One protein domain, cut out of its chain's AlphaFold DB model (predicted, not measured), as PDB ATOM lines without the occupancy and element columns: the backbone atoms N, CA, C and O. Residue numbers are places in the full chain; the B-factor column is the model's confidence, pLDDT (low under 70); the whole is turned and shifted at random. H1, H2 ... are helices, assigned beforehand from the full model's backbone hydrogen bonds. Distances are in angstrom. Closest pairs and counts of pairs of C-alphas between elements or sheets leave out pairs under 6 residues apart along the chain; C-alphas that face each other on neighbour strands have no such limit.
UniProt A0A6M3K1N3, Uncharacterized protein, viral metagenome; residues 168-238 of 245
ATOM      1  N   LYS A 168     189.528 230.206 199.030       40.16
ATOM      2  CA  LYS A 168     188.286 230.863 199.494       40.16
ATOM      3  C   LYS A 168     188.549 231.900 200.582       40.16
ATOM      4  O   LYS A 168     187.809 232.873 200.686       40.16
ATOM      5  N   VAL A 169     189.620 231.722 201.352       43.34
ATOM      6  CA  VAL A 169     190.076 232.691 202.352       43.34
ATOM      7  C   VAL A 169     190.702 233.903 201.656       43.34
ATOM      8  O   VAL A 169     190.621 234.999 202.180       43.34
ATOM      9  N   GLU A 170     191.250 233.750 200.449       42.38
ATOM     10  CA  GLU A 170     191.896 234.822 199.671       42.38
ATOM     11  C   GLU A 170     190.938 235.942 199.230       42.38
ATOM     12  O   GLU A 170     191.318 237.105 199.263       42.38
ATOM     13  N   LYS A 171     189.664 235.630 198.944       38.62
ATOM     14  CA  LYS A 171     188.638 236.644 198.622       38.62
ATOM     15  C   LYS A 171     187.983 237.309 199.839       38.62
ATOM     16  O   LYS A 171     187.493 238.422 199.714       38.62
ATOM     17  N   MET A 172     187.977 236.661 201.008       41.12
ATOM     18  CA  MET A 172     187.604 237.314 202.280       41.12
ATOM     19  C   MET A 172     188.774 238.129 202.863       41.12
ATOM     20  O   MET A 172     188.549 239.168 203.475       41.12
ATOM     21  N   LYS A 173     190.020 237.697 202.611       45.78
ATOM     22  CA  LYS A 173     191.274 238.352 203.019       45.78
ATOM     23  C   LYS A 173     191.485 239.739 202.426       45.78
ATOM     24  O   LYS A 173     192.219 240.509 203.030       45.78
ATOM     25  N   GLU A 174     190.912 240.056 201.265       47.81
ATOM     26  CA  GLU A 174     191.163 241.366 200.648       47.81
ATOM     27  C   GLU A 174     190.473 242.527 201.380       47.81
ATOM     28  O   GLU A 174     190.956 243.646 201.261       47.81
ATOM     29  N   TRP A 175     189.404 242.295 202.160       45.69
ATOM     30  CA  TRP A 175     188.653 243.400 202.787       45.69
ATOM     31  C   TRP A 175     188.170 243.167 204.219       45.69
ATOM     32  O   TRP A 175     187.847 244.134 204.900       45.69
ATOM     33  N   MET A 176     188.129 241.928 204.714       62.81
ATOM     34  CA  MET A 176     187.730 241.664 206.094       62.81
ATOM     35  C   MET A 176     188.541 240.527 206.691       62.81
ATOM     36  O   MET A 176     188.157 239.353 206.648       62.81
ATOM     37  N   ASP A 177     189.670 240.900 207.280       67.12
ATOM     38  CA  ASP A 177     190.369 240.016 208.196       67.12
ATOM     39  C   ASP A 177     189.441 239.658 209.373       67.12
ATOM     40  O   ASP A 177     188.528 240.400 209.741       67.12
ATOM     41  N   TYR A 178     189.647 238.482 209.961       70.69
ATOM     42  CA  TYR A 178     188.871 238.006 211.106       70.69
ATOM     43  C   TYR A 178     188.887 239.024 212.265       70.69
ATOM     44  O   TYR A 178     187.906 239.140 213.004       70.69
ATOM     45  N   SER A 179     189.976 239.790 212.361       73.69
ATOM     46  CA  SER A 179     190.156 240.907 213.289       73.69
ATOM     47  C   SER A 179     189.085 241.993 213.156       73.69
ATOM     48  O   SER A 179     188.518 242.410 214.162       73.69
ATOM     49  N   GLU A 180     188.691 242.361 211.935       82.06
ATOM     50  CA  GLU A 180     187.629 243.347 211.681       82.06
ATOM     51  C   GLU A 180     186.257 242.851 212.155       82.06
ATOM     52  O   GLU A 180     185.497 243.581 212.788       82.06
ATOM     53  N   ILE A 181     185.943 241.567 211.935       83.81
ATOM     54  CA  ILE A 181     184.696 240.979 212.452       83.81
ATOM     55  C   ILE A 181     184.677 241.008 213.980       83.81
ATOM     56  O   ILE A 181     183.642 241.324 214.569       83.81
ATOM     57  N   ASN A 182     185.790 240.651 214.627       81.56
ATOM     58  CA  ASN A 182     185.887 240.701 216.085       81.56
ATOM     59  C   ASN A 182     185.702 242.130 216.596       81.56
ATOM     60  O   ASN A 182     184.943 242.337 217.541       81.56
ATOM     61  N   ALA A 183     186.342 243.098 215.944       84.06
ATOM     62  CA  ALA A 183     186.239 244.501 216.300       84.06
ATOM     63  C   ALA A 183     184.775 244.971 216.252       84.06
ATOM     64  O   ALA A 183     184.260 245.467 217.254       84.06
ATOM     65  N   PHE A 184     184.054 244.688 215.160       88.25
ATOM     66  CA  PHE A 184     182.629 245.023 215.049       88.25
ATOM     67  C   PHE A 184     181.742 244.292 216.060       88.25
ATOM     68  O   PHE A 184     180.784 244.865 216.576       88.25
ATOM     69  N   VAL A 185     182.043 243.034 216.390       87.75
ATOM     70  CA  VAL A 185     181.306 242.300 217.429       87.75
ATOM     71  C   VAL A 185     181.483 242.945 218.798       87.75
ATOM     72  O   VAL A 185     180.507 243.061 219.539       87.75
ATOM     73  N   HIS A 186     182.684 243.424 219.124       82.88
ATOM     74  CA  HIS A 186     182.912 244.139 220.374       82.88
ATOM     75  C   HIS A 186     182.249 245.522 220.399       82.88
ATOM     76  O   HIS A 186     181.712 245.899 221.442       82.88
ATOM     77  N   SER A 187     182.200 246.235 219.271       83.19
ATOM     78  CA  SER A 187     181.408 247.466 219.135       83.19
ATOM     79  C   SER A 187     179.916 247.209 219.381       83.19
ATOM     80  O   SER A 187     179.298 247.878 220.205       83.19
ATOM     81  N   ILE A 188     179.342 246.156 218.786       87.25
ATOM     82  CA  ILE A 188     177.936 245.765 219.011       87.25
ATOM     83  C   ILE A 188     177.691 245.343 220.465       87.25
ATOM     84  O   ILE A 188     176.659 245.672 221.050       87.25
ATOM     85  N   ALA A 189     178.635 244.628 221.077       85.19
ATOM     86  CA  ALA A 189     178.553 244.274 222.489       85.19
ATOM     87  C   ALA A 189     178.527 245.513 223.396       85.19
ATOM     88  O   ALA A 189     177.781 245.529 224.373       85.19
ATOM     89  N   LEU A 190     179.317 246.542 223.068       80.25
ATOM     90  CA  LEU A 190     179.279 247.829 223.756       80.25
ATOM     91  C   LEU A 190     177.928 248.522 223.531       80.25
ATOM     92  O   LEU A 190     177.324 248.979 224.498       80.25
ATOM     93  N   ALA A 191     177.426 248.535 222.293       82.88
ATOM     94  CA  ALA A 191     176.151 249.155 221.935       82.88
ATOM     95  C   ALA A 191     174.983 248.557 222.721       82.88
ATOM     96  O   ALA A 191     174.153 249.290 223.254       82.88
ATOM     97  N   LYS A 192     174.958 247.225 222.867       84.12
ATOM     98  CA  LYS A 192     173.937 246.493 223.630       84.12
ATOM     99  C   LYS A 192     173.780 247.014 225.062       84.12
ATOM    100  O   LYS A 192     172.676 246.976 225.591       84.12
ATOM    101  N   LEU A 193     174.847 247.524 225.686       78.81
ATOM    102  CA  LEU A 193     174.796 248.061 227.054       78.81
ATOM    103  C   LEU A 193     173.957 249.339 227.181       78.81
ATOM    104  O   LEU A 193     173.560 249.690 228.292       78.81
ATOM    105  N   SER A 194     173.691 250.023 226.068       78.94
ATOM    106  CA  SER A 194     172.868 251.233 226.015       78.94
ATOM    107  C   SER A 194     171.368 250.943 225.885       78.94
ATOM    108  O   SER A 194     170.575 251.880 225.915       78.94
ATOM    109  N   PHE A 195     170.967 249.673 225.759       82.62
ATOM    110  CA  PHE A 195     169.576 249.262 225.573       82.62
ATOM    111  C   PHE A 195     169.123 248.314 226.682       82.62
ATOM    112  O   PHE A 195     169.899 247.512 227.203       82.62
ATOM    113  N   SER A 196     167.836 248.364 227.024       88.50
ATOM    114  CA  SER A 196     167.217 247.296 227.811       88.50
ATOM    115  C   SER A 196     167.113 246.000 226.999       88.50
ATOM    116  O   SER A 196     167.055 246.020 225.765       88.50
ATOM    117  N   ASP A 197     167.010 244.859 227.686       87.12
ATOM    118  CA  ASP A 197     166.813 243.561 227.026       87.12
ATOM    119  C   ASP A 197     165.571 243.555 226.122       87.12
ATOM    120  O   ASP A 197     165.580 242.938 225.056       87.12
ATOM    121  N   ASP A 198     164.494 244.241 226.513       95.19
ATOM    122  CA  ASP A 198     163.265 244.313 225.722       95.19
ATOM    123  C   ASP A 198     163.427 245.159 224.457       95.19
ATOM    124  O   ASP A 198     162.919 244.770 223.403       95.19
ATOM    125  N   GLU A 199     164.126 246.293 224.539       94.69
ATOM    126  CA  GLU A 199     164.449 247.125 223.373       94.69
ATOM    127  C   GLU A 199     165.343 246.356 222.406       94.69
ATOM    128  O   GLU A 199     164.996 246.203 221.234       94.69
ATOM    129  N   TRP A 200     166.428 245.769 222.921       93.56
ATOM    130  CA  TRP A 200     167.357 244.973 222.128       93.56
ATOM    131  C   TRP A 200     166.653 243.802 221.441       93.56
ATOM    132  O   TRP A 200     166.853 243.546 220.262       93.56
ATOM    133  N   ASN A 201     165.765 243.093 222.138       95.56
ATOM    134  CA  ASN A 201     165.067 241.948 221.557       95.56
ATOM    135  C   ASN A 201     164.022 242.309 220.491       95.56
ATOM    136  O   ASN A 201     163.645 241.421 219.718       95.56
ATOM    137  N   LYS A 202     163.534 243.555 220.466       96.81
ATOM    138  CA  LYS A 202     162.556 244.033 219.476       96.81
ATOM    139  C   LYS A 202     163.210 244.476 218.172       96.81
ATOM    140  O   LYS A 202     162.567 244.341 217.132       96.81
ATOM    141  N   MET A 203     164.453 244.948 218.229       97.00
ATOM    142  CA  MET A 203     165.202 245.402 217.061       97.00
ATOM    143  C   MET A 203     165.367 244.293 216.019       97.00
ATOM    144  O   MET A 203     165.711 243.147 216.324       97.00
ATOM    145  N   SER A 204     165.172 244.661 214.760       96.81
ATOM    146  CA  SER A 204     165.648 243.899 213.618       96.81
ATOM    147  C   SER A 204     167.174 243.936 213.554       96.81
ATOM    148  O   SER A 204     167.842 244.813 214.103       96.81
ATOM    149  N   PHE A 205     167.752 242.991 212.816       95.44
ATOM    150  CA  PHE A 205     169.195 242.995 212.588       95.44
ATOM    151  C   PHE A 205     169.685 244.271 211.886       95.44
ATOM    152  O   PHE A 205     170.799 244.717 212.146       95.44
ATOM    153  N   ARG A 206     168.858 244.863 211.011       94.69
ATOM    154  CA  ARG A 206     169.236 246.092 210.312       94.69
ATOM    155  C   ARG A 206     169.297 247.272 211.274       94.69
ATOM    156  O   ARG A 206     170.301 247.965 211.276       94.69
ATOM    157  N   GLU A 207     168.276 247.437 212.112       95.25
ATOM    158  CA  GLU A 207     168.255 248.483 213.142       95.25
ATOM    159  C   GLU A 207     169.445 248.353 214.098       95.25
ATOM    160  O   GLU A 207     170.067 249.355 214.419       95.25
ATOM    161  N   MET A 208     169.810 247.126 214.488       94.31
ATOM    162  CA  MET A 208     170.988 246.874 215.325       94.31
ATOM    163  C   MET A 208     172.294 247.309 214.649       94.31
ATOM    164  O   MET A 208     173.134 247.927 215.293       94.31
ATOM    165  N   ILE A 209     172.484 246.985 213.365       92.44
ATOM    166  CA  ILE A 209     173.683 247.402 212.623       92.44
ATOM    167  C   ILE A 209     173.745 248.928 212.471       92.44
ATOM    168  O   ILE A 209     174.828 249.491 212.576       92.44
ATOM    169  N   SER A 210     172.606 249.594 212.274       90.56
ATOM    170  CA  SER A 210     172.525 251.056 212.136       90.56
ATOM    171  C   SER A 210     172.804 251.827 213.436       90.56
ATOM    172  O   SER A 210     172.846 253.052 213.411       90.56
ATOM    173  N   VAL A 211     173.004 251.149 214.575       86.19
ATOM    174  CA  VAL A 211     173.456 251.802 215.820       86.19
ATOM    175  C   VAL A 211     174.904 252.296 215.704       86.19
ATOM    176  O   VAL A 211     175.278 253.255 216.372       86.19
ATOM    177  N   ASP A 212     175.718 251.658 214.859       82.81
ATOM    178  CA  ASP A 212     177.128 251.990 214.663       82.81
ATOM    179  C   ASP A 212     177.383 252.257 213.171       82.81
ATOM    180  O   ASP A 212     177.455 251.331 212.357       82.81
ATOM    181  N   SER A 213     177.475 253.539 212.797       82.00
ATOM    182  CA  SER A 213     177.586 253.980 211.398       82.00
ATOM    183  C   SER A 213     178.729 253.298 210.622       82.00
ATOM    184  O   SER A 213     178.496 252.878 209.484       82.00
ATOM    185  N   PRO A 214     179.943 253.116 211.185       81.88
ATOM    186  CA  PRO A 214     180.971 252.262 210.585       81.88
ATOM    187  C   PRO A 214     180.484 250.860 210.183       81.88
ATOM    188  O   PRO A 214     180.709 250.435 209.047       81.88
ATOM    189  N   ILE A 215     179.779 250.149 211.069       86.38
ATOM    190  CA  ILE A 215     179.257 248.797 210.795       86.38
ATOM    191  C   ILE A 215     178.188 248.845 209.705       86.38
ATOM    192  O   ILE A 215     178.160 247.991 208.813       86.38
ATOM    193  N   GLU A 216     177.318 249.852 209.747       90.31
ATOM    194  CA  GLU A 216     176.289 250.052 208.732       90.31
ATOM    195  C   GLU A 216     176.875 250.269 207.339       90.31
ATOM    196  O   GLU A 216     176.431 249.627 206.381       90.31
ATOM    197  N   ASN A 217     177.895 251.118 207.229       85.44
ATOM    198  CA  ASN A 217     178.579 251.398 205.971       85.44
ATOM    199  C   ASN A 217     179.230 250.133 205.393       85.44
ATOM    200  O   ASN A 217     179.109 249.861 204.195       85.44
ATOM    201  N   VAL A 218     179.854 249.312 206.244       85.44
ATOM    202  CA  VAL A 218     180.431 248.023 205.830       85.44
ATOM    203  C   VAL A 218     179.342 247.043 205.390       85.44
ATOM    204  O   VAL A 218     179.477 246.417 204.338       85.44
ATOM    205  N   SER A 219     178.231 246.948 206.125       87.19
ATOM    206  CA  SER A 219     177.079 246.117 205.746       87.19
ATOM    207  C   SER A 219     176.470 246.548 204.412       87.19
ATOM    208  O   SER A 219     176.163 245.701 203.577       87.19
ATOM    209  N   LEU A 220     176.340 247.852 204.157       86.12
ATOM    210  CA  LEU A 220     175.853 248.370 202.876       86.12
ATOM    211  C   LEU A 220     176.801 248.052 201.715       86.12
ATOM    212  O   LEU A 220     176.334 247.712 200.629       86.12
ATOM    213  N   SER A 221     178.110 248.138 201.946       83.19
ATOM    214  CA  SER A 221     179.133 247.878 200.929       83.19
ATOM    215  C   SER A 221     179.262 246.386 200.592       83.19
ATOM    216  O   SER A 221     179.297 246.000 199.423       83.19
ATOM    217  N   LEU A 222     179.294 245.527 201.615       83.00
ATOM    218  CA  LEU A 222     179.588 244.095 201.476       83.00
ATOM    219  C   LEU A 222     178.333 243.211 201.445       83.00
ATOM    220  O   LEU A 222     178.386 242.046 201.040       83.00
ATOM    221  N   GLY A 223     177.189 243.747 201.862       86.19
ATOM    222  CA  GLY A 223     175.887 243.105 201.778       86.19
ATOM    223  C   GLY A 223     175.769 241.802 202.576       86.19
ATOM    224  O   GLY A 223     176.251 241.652 203.699       86.19
ATOM    225  N   LYS A 224     175.078 240.822 201.980       87.06
ATOM    226  CA  LYS A 224     174.600 239.611 202.677       87.06
ATOM    227  C   LYS A 224     175.708 238.720 203.241       87.06
ATOM    228  O   LYS A 224     175.455 237.991 204.202       87.06
ATOM    229  N   ASP A 225     176.897 238.728 202.644       83.94
ATOM    230  CA  ASP A 225     178.001 237.882 203.104       83.94
ATOM    231  C   ASP A 225     178.584 238.397 204.424       83.94
ATOM    232  O   ASP A 225     178.801 237.601 205.345       83.94
ATOM    233  N   PHE A 226     178.724 239.722 204.554       86.81
ATOM    234  CA  PHE A 226     179.061 240.378 205.815       86.81
ATOM    235  C   PHE A 226     178.016 240.084 206.887       86.81
ATOM    236  O   PHE A 226     178.344 239.530 207.938       86.81
ATOM    237  N   ASP A 227     176.748 240.366 206.579       90.38
ATOM    238  CA  ASP A 227     175.631 240.175 207.502       90.38
ATOM    239  C   ASP A 227     175.595 238.738 208.037       90.38
ATOM    240  O   ASP A 227     175.416 238.493 209.230       90.38
ATOM    241  N   LYS A 228     175.822 237.751 207.166       89.50
ATOM    242  CA  LYS A 228     175.869 236.340 207.557       89.50
ATOM    243  C   LYS A 228     177.063 236.024 208.456       89.50
ATOM    244  O   LYS A 228     176.913 235.238 209.397       89.50
ATOM    245  N   ALA A 229     178.240 236.573 208.165       87.50
ATOM    246  CA  ALA A 229     179.442 236.348 208.960       87.50
ATOM    247  C   ALA A 229     179.301 236.952 210.364       87.50
ATOM    248  O   ALA A 229     179.515 236.247 211.358       87.50
ATOM    249  N   ILE A 230     178.848 238.205 210.451       90.00
ATOM    250  CA  ILE A 230     178.680 238.902 211.724       90.00
ATOM    251  C   ILE A 230     177.524 238.309 212.541       90.00
ATOM    252  O   ILE A 230     177.731 237.994 213.710       90.00
ATOM    253  N   LYS A 231     176.368 237.974 211.935       92.06
ATOM    254  CA  LYS A 231     175.278 237.248 212.627       92.06
ATOM    255  C   LYS A 231     175.762 235.955 213.260       92.06
ATOM    256  O   LYS A 231     175.453 235.674 214.412       92.06
ATOM    257  N   ARG A 232     176.541 235.154 212.526       89.25
ATOM    258  CA  ARG A 232     177.097 233.903 213.059       89.25
ATOM    259  C   ARG A 232     178.006 234.152 214.254       89.25
ATOM    260  O   ARG A 232     177.978 233.359 215.189       89.25
ATOM    261  N   ARG A 233     178.822 235.208 214.225       85.94
ATOM    262  CA  ARG A 233     179.715 235.557 215.334       85.94
ATOM    263  C   ARG A 233     178.928 236.045 216.552       85.94
ATOM    264  O   ARG A 233     179.164 235.524 217.636       85.94
ATOM    265  N   LEU A 234     177.957 236.938 216.352       89.62
ATOM    266  CA  LEU A 234     177.071 237.470 217.394       89.62
ATOM    267  C   LEU A 234     176.201 236.379 218.033       89.62
ATOM    268  O   LEU A 234     176.027 236.360 219.247       89.62
ATOM    269  N   ALA A 235     175.687 235.437 217.237       90.38
ATOM    270  CA  ALA A 235     174.896 234.311 217.732       90.38
ATOM    271  C   ALA A 235     175.693 233.423 218.695       90.38
ATOM    272  O   ALA A 235     175.144 232.948 219.686       90.38
ATOM    273  N   ARG A 236     176.989 233.207 218.421       85.31
ATOM    274  CA  ARG A 236     177.871 232.427 219.305       85.31
ATOM    275  C   ARG A 236     178.101 233.097 220.659       85.31
ATOM    276  O   ARG A 236     178.363 232.392 221.623       85.31
ATOM    277  N   GLU A 237     178.006 234.422 220.724       81.94
ATOM    278  CA  GLU A 237     178.195 235.207 221.953       81.94
ATOM    279  C   GLU A 237     176.884 235.586 222.648       81.94
ATOM    280  O   GLU A 237     176.899 236.353 223.606       81.94
ATOM    281  N   ASP A 238     175.750 235.076 222.161       87.62
ATOM    282  CA  ASP A 238     174.416 235.445 222.647       87.62
ATOM    283  C   ASP A 238     174.159 236.971 222.626       87.62
ATOM    284  O   ASP A 238     173.500 237.569 223.484       87.62
TER     285      ASP A 238
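What this domain is: This is residues 168 to 238 of the 245 residues of an uncharacterized protein of viral metagenome (UniProt A0A6M3K1N3). A long helix, H2, runs along the length of this elongated domain, and two other helices, H5 and H6, meet at a corner as a V, with both arms coming closest to the same stretch of H2: H6 crosses H2 at residues 181 to 185, and H5 comes closest to it at Phe 184. The short H1 and H3 lie at opposite ends of the length, residues 193 to 199 stick out at H3's end, and the short H4 leads from there back to H5. The printed part has 71 residues with six named helices, H1 to H6 in order, and no named strand, and its class is all helix. It is compact, with a radius of gyration of the C-alphas of 12.3 A, and spans 40 by 22 by 16 A.

Where its parts are: Find C-alpha 168 at (188.286, 230.863, 199.494); here H1 begins, and it holds residues 168 to 173, 8.8 A from first to last C-alpha. Go on to C-alpha 178 at (188.871, 238.006, 211.106), where H2 starts; it holds residues 178 to 192 and is 21.3 A long. H3, residues 197 to 202, is 8.7 A long, and H4, residues 205 to 209, is 6.3 A long. H5 holds residues 213 to 222 over 14.1 A. H6, residues 224 to 236, covers 18.4 A and ends at C-alpha 236, at (177.871, 232.427, 219.305).

How they stand to each other: Begin at H1, which is apart from H2 and from H3, H4, H5 and H6. Then look at Ile 181 and Ile 230, whose C-alphas, 6.4 A apart, are the closest of H2 and H6. These two touch at a steep tilt of 64 degrees and run the same way, H2 with residues 181 to 185 alone and H6 with residues 229 to 234 alone. H2 and H5 are close but not clearly touching, at a steep tilt of 44 degrees; their closest C-alphas are those of Phe 184 and Ile 215, 6.6 A apart. H2 and H3 are close but not clearly touching, with the C-alphas of Lys 192 and Trp 200 closest at 6.9 A. H4 and H5 only just touch, with 3 pairs of C-alphas within 8 A, and only at the corner; Ile 209 and Glu 216 have the closest C-alphas, at 5.4 A. H5 and H6 also only just touch, with 3 such pairs and only at the corner; the closest C-alphas are those of Ser 219 and Phe 226, at 6.1 A. In H2, H3, H4, H5 and H6 each O i to N i+4 pair is within hydrogen-bond range; in H1 it is 1 of 2.

The domain as a whole: Look from Glu 170 to Asp 198 for the two C-alphas farthest apart, 39.9 A. The printed part has no cut, and its five links are tight. The mean pLDDT of the printed part is 81.5, and the residues under 70 are 168 to 177.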